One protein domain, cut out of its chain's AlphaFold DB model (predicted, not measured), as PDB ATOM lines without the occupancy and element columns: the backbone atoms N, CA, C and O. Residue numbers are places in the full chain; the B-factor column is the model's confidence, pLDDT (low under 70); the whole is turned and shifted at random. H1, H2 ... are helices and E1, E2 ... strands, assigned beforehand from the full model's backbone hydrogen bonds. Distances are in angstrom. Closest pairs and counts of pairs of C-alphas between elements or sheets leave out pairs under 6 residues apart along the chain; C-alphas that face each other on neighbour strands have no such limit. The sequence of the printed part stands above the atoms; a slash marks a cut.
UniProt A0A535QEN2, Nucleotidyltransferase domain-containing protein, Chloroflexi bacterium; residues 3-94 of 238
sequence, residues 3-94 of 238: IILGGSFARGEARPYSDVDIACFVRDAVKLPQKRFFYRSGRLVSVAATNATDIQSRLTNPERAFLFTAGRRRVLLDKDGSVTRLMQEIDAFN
ATOM      1  N   ILE A   3     130.037 213.258 192.811       97.56
ATOM      2  CA  ILE A   3     130.792 212.041 192.528       97.56
ATOM      3  C   ILE A   3     132.102 212.469 191.884       97.56
ATOM      4  O   ILE A   3     132.097 213.292 190.965       97.56
ATOM      5  N   ILE A   4     133.209 211.890 192.335       97.38
ATOM      6  CA  ILE A   4     134.515 212.052 191.701       97.38
ATOM      7  C   ILE A   4     135.040 210.712 191.195       97.38
ATOM      8  O   ILE A   4     134.784 209.661 191.784       97.38
ATOM      9  N   LEU A   5     135.807 210.786 190.117       97.50
ATOM     10  CA  LEU A   5     136.710 209.747 189.647       97.50
ATOM     11  C   LEU A   5     138.107 210.050 190.189       97.50
ATOM     12  O   LEU A   5     138.582 211.183 190.069       97.50
ATOM     13  N   GLY A   6     138.755 209.047 190.771       94.31
ATOM     14  CA  GLY A   6     140.128 209.123 191.258       94.31
ATOM     15  C   GLY A   6     141.076 208.204 190.490       94.31
ATOM     16  O   GLY A   6     140.794 207.760 189.372       94.31
ATOM     17  N   GLY A   7     142.213 207.926 191.122       92.06
ATOM     18  CA  GLY A   7     143.138 206.892 190.679       92.06
ATOM     19  C   GLY A   7     143.772 207.152 189.312       92.06
ATOM     20  O   GLY A   7     143.844 208.277 188.807       92.06
ATOM     21  N   SER A   8     144.272 206.077 188.710       93.88
ATOM     22  CA  SER A   8     144.980 206.125 187.427       93.88
ATOM     23  C   SER A   8     144.080 206.569 186.268       93.88
ATOM     24  O   SER A   8     144.554 207.246 185.355       93.88
ATOM     25  N   PHE A   9     142.773 206.289 186.322       95.00
ATOM     26  CA  PHE A   9     141.808 206.762 185.323       95.00
ATOM     27  C   PHE A   9     141.639 208.283 185.337       95.00
ATOM     28  O   PHE A   9     141.589 208.893 184.271       95.00
ATOM     29  N   ALA A  10     141.598 208.918 186.514       94.56
ATOM     30  CA  ALA A  10     141.562 210.378 186.600       94.56
ATOM     31  C   ALA A  10     142.871 211.027 186.117       94.56
ATOM     32  O   ALA A  10     142.846 212.142 185.595       94.56
ATOM     33  N   ARG A  11     144.007 210.332 186.268       91.31
ATOM     34  CA  ARG A  11     145.323 210.785 185.787       91.31
ATOM     35  C   ARG A  11     145.558 210.563 184.292       91.31
ATOM     36  O   ARG A  11     146.400 211.251 183.729       91.31
ATOM     37  N   GLY A  12     144.812 209.665 183.648       92.88
ATOM     38  CA  GLY A  12     145.085 209.242 182.269       92.88
ATOM     39  C   GLY A  12     146.221 208.216 182.160       92.88
ATOM     40  O   GLY A  12     146.799 208.047 181.095       92.88
ATOM     41  N   GLU A  13     146.535 207.527 183.257       94.00
ATOM     42  CA  GLU A  13     147.664 206.592 183.392       94.00
ATOM     43  C   GLU A  13     147.193 205.151 183.652       94.00
ATOM     44  O   GLU A  13     147.953 204.312 184.139       94.00
ATOM     45  N   ALA A  14     145.914 204.861 183.401       93.62
ATOM     46  CA  ALA A  14     145.342 203.542 183.641       93.62
ATOM     47  C   ALA A  14     146.051 202.464 182.802       93.62
ATOM     48  O   ALA A  14     146.262 202.618 181.600       93.62
ATOM     49  N   ARG A  15     146.397 201.355 183.457       93.38
ATOM     50  CA  ARG A  15     147.059 200.176 182.877       93.38
ATOM     51  C   ARG A  15     146.110 198.967 182.900       93.38
ATOM     52  O   ARG A  15     145.041 199.068 183.502       93.38
ATOM     53  N   PRO A  16     146.466 197.817 182.289       94.06
ATOM     54  CA  PRO A  16     145.552 196.675 182.167       94.06
ATOM     55  C   PRO A  16     144.919 196.183 183.478       94.06
ATOM     56  O   PRO A  16     143.775 195.743 183.459       94.06
ATOM     57  N   TYR A  17     145.623 196.312 184.607       93.88
ATOM     58  CA  TYR A  17     145.143 195.904 185.935       93.88
ATOM     59  C   TYR A  17     144.695 197.071 186.827       93.88
ATOM     60  O   TYR A  17     144.507 196.886 188.023       93.88
ATOM     61  N   SER A  18     144.547 198.278 186.276       95.00
ATOM     62  CA  SER A  18     143.986 199.398 187.032       95.00
ATOM     63  C   SER A  18     142.499 199.190 187.299       95.00
ATOM     64  O   SER A  18     141.728 198.869 186.391       95.00
ATOM     65  N   ASP A  19     142.096 199.442 188.536       96.50
ATOM     66  CA  ASP A  19     140.708 199.557 188.945       96.50
ATOM     67  C   ASP A  19     140.157 200.967 188.686       96.50
ATOM     68  O   ASP A  19     140.880 201.916 188.380       96.50
ATOM     69  N   VAL A  20     138.831 201.086 188.732       97.38
ATOM     70  CA  VAL A  20     138.118 202.358 188.596       97.38
ATOM     71  C   VAL A  20     137.720 202.844 189.985       97.38
ATOM     72  O   VAL A  20     136.798 202.294 190.590       97.38
ATOM     73  N   ASP A  21     138.385 203.894 190.463       96.69
ATOM     74  CA  ASP A  21     138.116 204.513 191.763       96.69
ATOM     75  C   ASP A  21     137.026 205.582 191.685       96.69
ATOM     76  O   ASP A  21     137.202 206.631 191.060       96.69
ATOM     77  N   ILE A  22     135.920 205.358 192.390       97.75
ATOM     78  CA  ILE A  22     134.812 206.304 192.511       97.75
ATOM     79  C   ILE A  22     134.636 206.691 193.978       97.75
ATOM     80  O   ILE A  22     134.476 205.833 194.850       97.75
ATOM     81  N   ALA A  23     134.599 207.995 194.244       96.50
ATOM     82  CA  ALA A  23     134.217 208.534 195.545       96.50
ATOM     83  C   ALA A  23     132.894 209.303 195.443       96.50
ATOM     84  O   ALA A  23     132.757 210.250 194.667       96.50
ATOM     85  N   CYS A  24     131.921 208.887 196.247       97.12
ATOM     86  CA  CYS A  24     130.612 209.510 196.371       97.12
ATOM     87  C   CYS A  24     130.599 210.426 197.596       97.12
ATOM     88  O   CYS A  24     130.738 209.961 198.728       97.12
ATOM     89  N   PHE A  25     130.397 211.723 197.378       96.25
ATOM     90  CA  PHE A  25     130.242 212.683 198.464       96.25
ATOM     91  C   PHE A  25     128.831 212.595 199.029       96.25
ATOM     92  O   PHE A  25     127.862 212.736 198.282       96.25
ATOM     93  N   VAL A  26     128.724 212.379 200.338       94.75
ATOM     94  CA  VAL A  26     127.471 212.404 201.099       94.75
ATOM     95  C   VAL A  26     127.448 213.573 202.089       94.75
ATOM     96  O   VAL A  26     128.467 214.228 202.297       94.75
ATOM     97  N   ARG A  27     126.279 213.884 202.669       92.69
ATOM     98  CA  ARG A  27     126.154 214.968 203.657       92.69
ATOM     99  C   ARG A  27     126.860 214.524 204.931       92.69
ATOM    100  O   ARG A  27     126.820 213.339 205.246       92.69
ATOM    101  N   ASP A  28     127.413 215.456 205.698       90.81
ATOM    102  CA  ASP A  28     128.145 215.112 206.926       90.81
ATOM    103  C   ASP A  28     127.277 214.373 207.959       90.81
ATOM    104  O   ASP A  28     127.759 213.475 208.638       90.81
ATOM    105  N   ALA A  29     125.972 214.667 208.009       89.88
ATOM    106  CA  ALA A  29     125.018 213.980 208.886       89.88
ATOM    107  C   ALA A  29     124.751 212.507 208.506       89.88
ATOM    108  O   ALA A  29     124.105 211.778 209.260       89.88
ATOM    109  N   VAL A  30     125.194 212.057 207.328       90.00
ATOM    110  CA  VAL A  30     124.981 210.687 206.853       90.00
ATOM    111  C   VAL A  30     126.153 209.814 207.288       90.00
ATOM    112  O   VAL A  30     127.304 210.084 206.945       90.00
ATOM    113  N   LYS A  31     125.857 208.708 207.981       91.12
ATOM    114  CA  LYS A  31     126.852 207.665 208.255       91.12
ATOM    115  C   LYS A  31     127.408 207.140 206.932       91.12
ATOM    116  O   LYS A  31     126.646 206.685 206.079       91.12
ATOM    117  N   LEU A  32     128.731 207.180 206.778       92.12
ATOM    118  CA  LEU A  32     129.384 206.722 205.556       92.12
ATOM    119  C   LEU A  32     129.081 205.229 205.328       92.12
ATOM    120  O   LEU A  32     129.374 204.410 206.206       92.12
ATOM    121  N   PRO A  33     128.477 204.850 204.185       91.62
ATOM    122  CA  PRO A  33     128.286 203.449 203.852       91.62
ATOM    123  C   PRO A  33     129.633 202.753 203.639       91.62
ATOM    124  O   PRO A  33     130.642 203.379 203.307       91.62
ATOM    125  N   GLN A  34     129.632 201.431 203.799       94.31
ATOM    126  CA  GLN A  34     130.818 200.616 203.566       94.31
ATOM    127  C   GLN A  34     131.286 200.731 202.108       94.31
ATOM    128  O   GLN A  34     130.477 200.777 201.177       94.31
ATOM    129  N   LYS A  35     132.610 200.739 201.920       96.62
ATOM    130  CA  LYS A  35     133.246 200.669 200.603       96.62
ATOM    131  C   LYS A  35     132.804 199.395 199.876       96.62
ATOM    132  O   LYS A  35     132.778 198.315 200.461       96.62
ATOM    133  N   ARG A  36     132.459 199.530 198.598       97.31
ATOM    134  CA  ARG A  36     131.967 198.439 197.752       97.31
ATOM    135  C   ARG A  36     132.931 198.157 196.611       97.31
ATOM    136  O   ARG A  36     133.522 199.079 196.056       97.31
ATOM    137  N   PHE A  37     132.998 196.888 196.226       97.88
ATOM    138  CA  PHE A  37     133.754 196.410 195.076       97.88
ATOM    139  C   PHE A  37     132.850 195.567 194.185       97.88
ATOM    140  O   PHE A  37     132.031 194.795 194.684       97.88
ATOM    141  N   PHE A  38     132.976 195.722 192.873       97.94
ATOM    142  CA  PHE A  38     132.310 194.865 191.893       97.94
ATOM    143  C   PHE A  38     133.036 194.939 190.553       97.94
ATOM    144  O   PHE A  38     133.783 195.879 190.300       97.94
ATOM    145  N   TYR A  39     132.800 193.963 189.678       97.88
ATOM    146  CA  TYR A  39     133.331 193.991 188.319       97.88
ATOM    147  C   TYR A  39     132.332 194.606 187.339       97.88
ATOM    148  O   TYR A  39     131.133 194.323 187.379       97.88
ATOM    149  N   ARG A  40     132.836 195.422 186.411       96.69
ATOM    150  CA  ARG A  40     132.078 195.923 185.259       96.69
ATOM    151  C   ARG A  40     132.978 195.918 184.033       96.69
ATOM    152  O   ARG A  40     134.057 196.500 184.060       96.69
ATOM    153  N   SER A  41     132.536 195.252 182.965       94.44
ATOM    154  CA  SER A  41     133.287 195.157 181.703       94.44
ATOM    155  C   SER A  41     134.744 194.707 181.904       94.44
ATOM    156  O   SER A  41     135.668 195.311 181.368       94.44
ATOM    157  N   GLY A  42     134.947 193.681 182.740       94.50
ATOM    158  CA  GLY A  42     136.268 193.110 183.026       94.50
ATOM    159  C   GLY A  42     137.165 193.938 183.952       94.50
ATOM    160  O   GLY A  42     138.295 193.535 184.195       94.50
ATOM    161  N   ARG A  43     136.690 195.066 184.497       96.50
ATOM    162  CA  ARG A  43     137.459 195.910 185.426       96.50
ATOM    163  C   ARG A  43     136.881 195.870 186.830       96.50
ATOM    164  O   ARG A  43     135.658 195.887 186.984       96.50
ATOM    165  N   LEU A  44     137.757 195.875 187.833       98.31
ATOM    166  CA  LEU A  44     137.374 196.110 189.219       98.31
ATOM    167  C   LEU A  44     136.936 197.573 189.367       98.31
ATOM    168  O   LEU A  44     137.634 198.488 188.938       98.31
ATOM    169  N   VAL A  45     135.766 197.792 189.954       98.31
ATOM    170  CA  VAL A  45     135.239 199.112 190.298       98.31
ATOM    171  C   VAL A  45     135.181 199.205 191.808       98.31
ATOM    172  O   VAL A  45     134.557 198.368 192.467       98.31
ATOM    173  N   SER A  46     135.813 200.241 192.344       97.94
ATOM    174  CA  SER A  46     135.800 200.557 193.758       97.94
ATOM    175  C   SER A  46     134.937 201.787 194.004       97.94
ATOM    176  O   SER A  46     135.168 202.839 193.416       97.94
ATOM    177  N   VAL A  47     133.928 201.667 194.867       98.06
ATOM    178  CA  VAL A  47     133.048 202.785 195.235       98.06
ATOM    179  C   VAL A  47     133.150 203.023 196.732       98.06
ATOM    180  O   VAL A  47     132.728 202.189 197.535       98.06
ATOM    181  N   ALA A  48     133.697 204.173 197.106       96.62
ATOM    182  CA  ALA A  48     133.776 204.635 198.484       96.62
ATOM    183  C   ALA A  48     132.855 205.841 198.700       96.62
ATOM    184  O   ALA A  48     132.619 206.627 197.784       96.62
ATOM    185  N   ALA A  49     132.347 206.007 199.919       96.38
ATOM    186  CA  ALA A  49     131.669 207.229 200.327       96.38
ATOM    187  C   ALA A  49     132.578 208.072 201.224       96.38
ATOM    188  O   ALA A  49     133.348 207.535 202.018       96.38
ATOM    189  N   THR A  50     132.474 209.390 201.096       95.12
ATOM    190  CA  THR A  50     133.167 210.369 201.942       95.12
ATOM    191  C   THR A  50     132.281 211.604 202.118       95.12
ATOM    192  O   THR A  50     131.224 211.712 201.495       95.12
ATOM    193  N   ASN A  51     132.680 212.529 202.978       94.56
ATOM    194  CA  ASN A  51     132.012 213.807 203.192       94.56
ATOM    195  C   ASN A  51     133.063 214.919 203.343       94.56
ATOM    196  O   ASN A  51     134.264 214.647 203.374       94.56
ATOM    197  N   ALA A  52     132.623 216.177 203.377       92.56
ATOM    198  CA  ALA A  52     133.544 217.309 203.436       92.56
ATOM    199  C   ALA A  52     134.366 217.292 204.733       92.56
ATOM    200  O   ALA A  52     135.574 217.522 204.689       92.56
ATOM    201  N   THR A  53     133.737 216.927 205.854       92.31
ATOM    202  CA  THR A  53     134.393 216.854 207.167       92.31
ATOM    203  C   THR A  53     135.550 215.849 207.183       92.31
ATOM    204  O   THR A  53     136.636 216.157 207.670       92.31
ATOM    205  N   ASP A  54     135.354 214.653 206.619       91.94
ATOM    206  CA  ASP A  54     136.392 213.620 206.516       91.94
ATOM    207  C   ASP A  54     137.575 214.124 205.685       91.94
ATOM    208  O   ASP A  54     138.720 214.025 206.125       91.94
ATOM    209  N   ILE A  55     137.312 214.743 204.530       92.75
ATOM    210  CA  ILE A  55     138.372 215.324 203.701       92.75
ATOM    211  C   ILE A  55     139.136 216.415 204.453       92.75
ATOM    212  O   ILE A  55     140.362 216.353 204.512       92.75
ATOM    213  N   GLN A  56     138.440 217.363 205.077       92.62
ATOM    214  CA  GLN A  56     139.072 218.435 205.849       92.62
ATOM    215  C   GLN A  56     139.947 217.877 206.979       92.62
ATOM    216  O   GLN A  56     141.087 218.308 207.133       92.62
ATOM    217  N   SER A  57     139.479 216.846 207.692       92.50
ATOM    218  CA  SER A  57     140.262 216.196 208.754       92.50
ATOM    219  C   SER A  57     141.570 215.574 208.249       92.50
ATOM    220  O   SER A  57     142.567 215.532 208.973       92.50
ATOM    221  N   ARG A  58     141.591 215.096 206.996       93.25
ATOM    222  CA  ARG A  58     142.800 214.558 206.357       93.25
ATOM    223  C   ARG A  58     143.770 215.671 205.988       93.25
ATOM    224  O   ARG A  58     144.966 215.466 206.131       93.25
ATOM    225  N   LEU A  59     143.272 216.827 205.546       94.19
ATOM    226  CA  LEU A  59     144.105 217.979 205.178       94.19
ATOM    227  C   LEU A  59     144.803 218.618 206.385       94.19
ATOM    228  O   LEU A  59     145.826 219.268 206.218       94.19
ATOM    229  N   THR A  60     144.294 218.422 207.600       94.56
ATOM    230  CA  THR A  60     144.899 218.965 208.829       94.56
ATOM    231  C   THR A  60     145.792 217.968 209.572       94.56
ATOM    232  O   THR A  60     146.317 218.293 210.633       94.56
ATOM    233  N   ASN A  61     145.943 216.745 209.060       94.81
ATOM    234  CA  ASN A  61     146.702 215.675 209.703       94.81
ATOM    235  C   ASN A  61     147.845 215.219 208.773       94.81
ATOM    236  O   ASN A  61     147.560 214.693 207.695       94.81
ATOM    237  N   PRO A  62     149.125 215.391 209.151       95.12
ATOM    238  CA  PRO A  62     150.241 215.072 208.264       95.12
ATOM    239  C   PRO A  62     150.313 213.583 207.900       95.12
ATOM    240  O   PRO A  62     150.613 213.261 206.751       95.12
ATOM    241  N   GLU A  63     149.950 212.670 208.807       92.75
ATOM    242  CA  GLU A  63     149.925 211.221 208.544       92.75
ATOM    243  C   GLU A  63     148.865 210.795 207.519       92.75
ATOM    244  O   GLU A  63     148.872 209.661 207.045       92.75
ATOM    245  N   ARG A  64     147.938 211.687 207.165       92.38
ATOM    246  CA  ARG A  64     146.891 211.440 206.165       92.38
ATOM    247  C   ARG A  64     147.047 212.316 204.930       92.38
ATOM    248  O   ARG A  64     146.770 211.858 203.823       92.38
ATOM    249  N   ALA A  65     147.489 213.559 205.099       93.69
ATOM    250  CA  ALA A  65     147.580 214.540 204.025       93.69
ATOM    251  C   ALA A  65     148.570 214.124 202.926       93.69
ATOM    252  O   ALA A  65     148.291 214.335 201.741       93.69
ATOM    253  N   PHE A  66     149.696 213.503 203.297       90.94
ATOM    254  CA  PHE A  66     150.803 213.226 202.371       90.94
ATOM    255  C   PHE A  66     150.438 212.226 201.255       90.94
ATOM    256  O   PHE A  66     150.868 212.395 200.118       90.94
ATOM    257  N   LEU A  67     149.574 211.240 201.532       86.00
ATOM    258  CA  LEU A  67     149.074 210.270 200.539       86.00
ATOM    259  C   LEU A  67     147.810 210.732 199.807       86.00
ATOM    260  O   LEU A  67     147.374 210.109 198.842       86.00
ATOM    261  N   PHE A  68     147.169 211.795 200.288       86.00
ATOM    262  CA  PHE A  68     145.864 212.202 199.789       86.00
ATOM    263  C   PHE A  68     145.961 213.352 198.780       86.00
ATOM    264  O   PHE A  68     145.253 213.366 197.777       86.00
ATOM    265  N   THR A  69     146.816 214.334 199.018       85.81
ATOM    266  CA  THR A  69     146.685 215.665 198.398       85.81
ATOM    267  C   THR A  69     147.147 215.741 196.941       85.81
ATOM    268  O   THR A  69     146.472 216.376 196.141       85.81
ATOM    269  N   ALA A  70     148.197 215.018 196.537       85.00
ATOM    270  CA  ALA A  70     148.731 215.087 195.165       85.00
ATOM    271  C   ALA A  70     148.004 214.212 194.123       85.00
ATOM    272  O   ALA A  70     148.367 214.208 192.942       85.00
ATOM    273  N   GLY A  71     146.991 213.443 194.527       82.81
ATOM    274  CA  GLY A  71     146.206 212.632 193.597       82.81
ATOM    275  C   GLY A  71     145.315 213.491 192.693       82.81
ATOM    276  O   GLY A  71     144.537 214.310 193.176       82.81
ATOM    277  N   ARG A  72     145.343 213.267 191.374       86.38
ATOM    278  CA  ARG A  72     144.388 213.925 190.468       86.38
ATOM    279  C   ARG A  72     142.986 213.354 190.656       86.38
ATOM    280  O   ARG A  72     142.806 212.138 190.741       86.38
ATOM    281  N   ARG A  73     141.989 214.236 190.654       92.44
ATOM    282  CA  ARG A  73     140.569 213.891 190.760       92.44
ATOM    283  C   ARG A  73     139.799 214.563 189.636       92.44
ATOM    284  O   ARG A  73     140.126 215.673 189.226       92.44
ATOM    285  N   ARG A  74     138.768 213.891 189.133       95.31
ATOM    286  CA  ARG A  74     137.838 214.457 188.153       95.31
ATOM    287  C   ARG A  74     136.436 214.447 188.732       95.31
ATOM    288  O   ARG A  74     135.912 213.385 189.055       95.31
ATOM    289  N   VAL A  75     135.811 215.614 188.809       96.88
ATOM    290  CA  VAL A  75     134.399 215.734 189.179       96.88
ATOM    291  C   VAL A  75     133.539 215.162 188.048       96.88
ATOM    292  O   VAL A  75     133.630 215.606 186.905       96.88
ATOM    293  N   LEU A  76     132.748 214.133 188.357       97.62
ATOM    294  CA  LEU A  76     131.783 213.514 187.439       97.62
ATOM    295  C   LEU A  76     130.373 214.076 187.635       97.62
ATOM    296  O   LEU A  76     129.593 214.153 186.692       97.62
ATOM    297  N   LEU A  77     130.047 214.443 188.874       98.00
ATOM    298  CA  LEU A  77     128.781 215.048 189.259       98.00
ATOM    299  C   LEU A  77     129.049 216.031 190.391       98.00
ATOM    300  O   LEU A  77     129.726 215.673 191.350       98.00
ATOM    301  N   ASP A  78     128.457 217.216 190.329       97.00
ATOM    302  CA  ASP A  78     128.431 218.151 191.446       97.00
ATOM    303  C   ASP A  78     127.136 218.958 191.404       97.00
ATOM    304  O   ASP A  78     126.934 219.796 190.532       97.00
ATOM    305  N   LYS A  79     126.212 218.636 192.310       95.56
ATOM    306  CA  LYS A  79     124.851 219.191 192.276       95.56
ATOM    307  C   LYS A  79     124.763 220.645 192.743       95.56
ATOM    308  O   LYS A  79     123.780 221.302 192.435       95.56
ATOM    309  N   ASP A  80     125.720 221.101 193.543       94.00
ATOM    310  CA  ASP A  80     125.652 222.375 194.275       94.00
ATOM    311  C   ASP A  80     126.986 223.142 194.283       94.00
ATOM    312  O   ASP A  80     127.108 224.166 194.953       94.00
ATOM    313  N   GLY A  81     127.995 222.662 193.554       95.38
ATOM    314  CA  GLY A  81     129.317 223.288 193.479       95.38
ATOM    315  C   GLY A  81     130.212 223.012 194.693       95.38
ATOM    316  O   GLY A  81     131.353 223.477 194.725       95.38
ATOM    317  N   SER A  82     129.722 222.287 195.707       94.38
ATOM    318  CA  SER A  82     130.478 222.027 196.940       94.38
ATOM    319  C   SER A  82     131.673 221.106 196.707       94.38
ATOM    320  O   SER A  82     132.743 221.332 197.270       94.38
ATOM    321  N   VAL A  83     131.522 220.095 195.843       95.50
ATOM    322  CA  VAL A  83     132.599 219.141 195.549       95.50
ATOM    323  C   VAL A  83     133.699 219.822 194.748       95.50
ATOM    324  O   VAL A  83     134.869 219.642 195.056       95.50
ATOM    325  N   THR A  84     133.339 220.644 193.766       95.75
ATOM    326  CA  THR A  84     134.291 221.408 192.954       95.75
ATOM    327  C   THR A  84     135.121 222.344 193.823       95.75
ATOM    328  O   THR A  84     136.343 222.355 193.704       95.75
ATOM    329  N   ARG A  85     134.478 223.068 194.749       94.81
ATOM    330  CA  ARG A  85     135.169 223.953 195.694       94.81
ATOM    331  C   ARG A  85     136.129 223.179 196.601       94.81
ATOM    332  O   ARG A  85     137.278 223.569 196.747       94.81
ATOM    333  N   LEU A  86     135.695 222.031 197.121       93.88
ATOM    334  CA  LEU A  86     136.551 221.163 197.929       93.88
ATOM    335  C   LEU A  86     137.734 220.592 197.129       93.88
ATOM    336  O   LEU A  86     138.826 220.458 197.667       93.88
ATOM    337  N   MET A  87     137.556 220.258 195.845       94.56
ATOM    338  CA  MET A  87     138.679 219.822 195.004       94.56
ATOM    339  C   MET A  87     139.689 220.957 194.800       94.56
ATOM    340  O   MET A  87     140.884 220.702 194.880       94.56
ATOM    341  N   GLN A  88     139.226 222.201 194.631       93.75
ATOM    342  CA  GLN A  88     140.107 223.373 194.563       93.75
ATOM    343  C   GLN A  88     140.885 223.587 195.868       93.75
ATOM    344  O   GLN A  88     142.062 223.927 195.817       93.75
ATOM    345  N   GLU A  89     140.266 223.354 197.029       93.62
ATOM    346  CA  GLU A  89     140.957 223.398 198.328       93.62
ATOM    347  C   GLU A  89     142.059 222.331 198.430       93.62
ATOM    348  O   GLU A  89     143.145 222.617 198.930       93.62
ATOM    349  N   ILE A  90     141.806 221.115 197.932       94.38
ATOM    350  CA  ILE A  90     142.819 220.049 197.879       94.38
ATOM    351  C   ILE A  90     143.945 220.417 196.906       94.38
ATOM    352  O   ILE A  90     145.110 220.233 197.243       94.38
ATOM    353  N   ASP A  91     143.617 220.943 195.726       92.62
ATOM    354  CA  ASP A  91     144.609 221.345 194.720       92.62
ATOM    355  C   ASP A  91     145.478 222.517 195.213       92.62
ATOM    356  O   ASP A  91     146.655 222.609 194.867       92.62
ATOM    357  N   ALA A  92     144.917 223.392 196.053       93.38
ATOM    358  CA  ALA A  92     145.617 224.499 196.705       93.38
ATOM    359  C   ALA A  92     146.319 224.102 198.017       93.38
ATOM    360  O   ALA A  92     146.854 224.970 198.715       93.38
ATOM    361  N   PHE A  93     146.306 222.816 198.387       95.44
ATOM    362  CA  PHE A  93     146.886 222.348 199.637       95.44
ATOM    363  C   PHE A  93     148.374 222.713 199.741       95.44
ATOM    364  O   PHE A  93     149.172 222.474 198.835       95.44
ATOM    365  N   ASN A  94     148.755 223.242 200.904       94.00
ATOM    366  CA  ASN A  94     150.127 223.594 201.233       94.00
ATOM    367  C   ASN A  94     150.582 222.792 202.454       94.00
ATOM    368  O   ASN A  94     149.932 222.828 203.496       94.00
TER     369      ASN A  94
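What this domain is: This is residues 3 to 94 of the 238 residues of the protein "Nucleotidyltransferase domain-containing protein" of Chloroflexi bacterium (UniProt A0A535QEN2). A twisted sheet of five strands has H4 over one face, covering E1 and E5, while the hairpin of E3 and E4 makes the opposite edge. H2 runs beside H4, H3 turns off from its end, and short H1 sits beside the strands. The printed part has 92 residues with four named helices and five named strands, in the order E1 H1 E2 E3 E4 H2 H3 E5 H4; the mixed sheet runs E3 E4 E2 E1 E5, and the class is mixed. It is compact, radius of gyration of the C-alphas 13.4 A, spanning 36 by 28 by 26 A.

Where its parts are: The strands are E3, residues 36 to 40, E4, 43 to 50 and 22.4 A long, E2, 20 to 25 and 16.3 A, E1, 3 to 5, from C-alpha 3 at (130.792, 212.041, 192.528), and E5, 74 to 78. The helices are H1, 7 to 11, H2, 52 to 59, H3, 62 to 68, and H4, 82 to 91, 14.3 A long, ending at C-alpha 91 at (144.609, 221.345, 194.720).

How they stand to each other: E3 and E4 are antiparallel, N 38 to O 45 3.1 A; E4 and E2 parallel, N 22 to O 46 2.8 A; E2 and E1 antiparallel, N 23 to O 4 3.0 A; E1 and E5 antiparallel, N 5 to O 74 2.8 A. E4, H2 H3, E5 form a split strand-helix-strand unit, two same-way strands with others between, its crossover right-handed. H4 is on the sheet at a height of 10.5 A, along E1 at 12 degrees on the local plane; its closest C-alphas to E5 are Thr 84 and Val 75, 6.8 A. H2 and H4 are close but not clearly touching, closest C-alphas Ala 52 and Leu 86, 7.4 A. H2 and H3 touch only at the corner, closest C-alphas Leu 59 and Ala 65, 5.0 A. H1 stands at the sheet's level, 2.9 A. In H1, H2 and H4 every O i to N i+4 pair is within hydrogen-bond range; H3 has 0 of 3, and 1 of 4 O i to N i+3 pairs.

The domain as a whole: The C-alphas farthest apart, Ser 41 and Asn 94, are 38.4 A apart. The printed part has no cut and no long link. Mean pLDDT of the printed part is 94.1, and no printed residue is under 70.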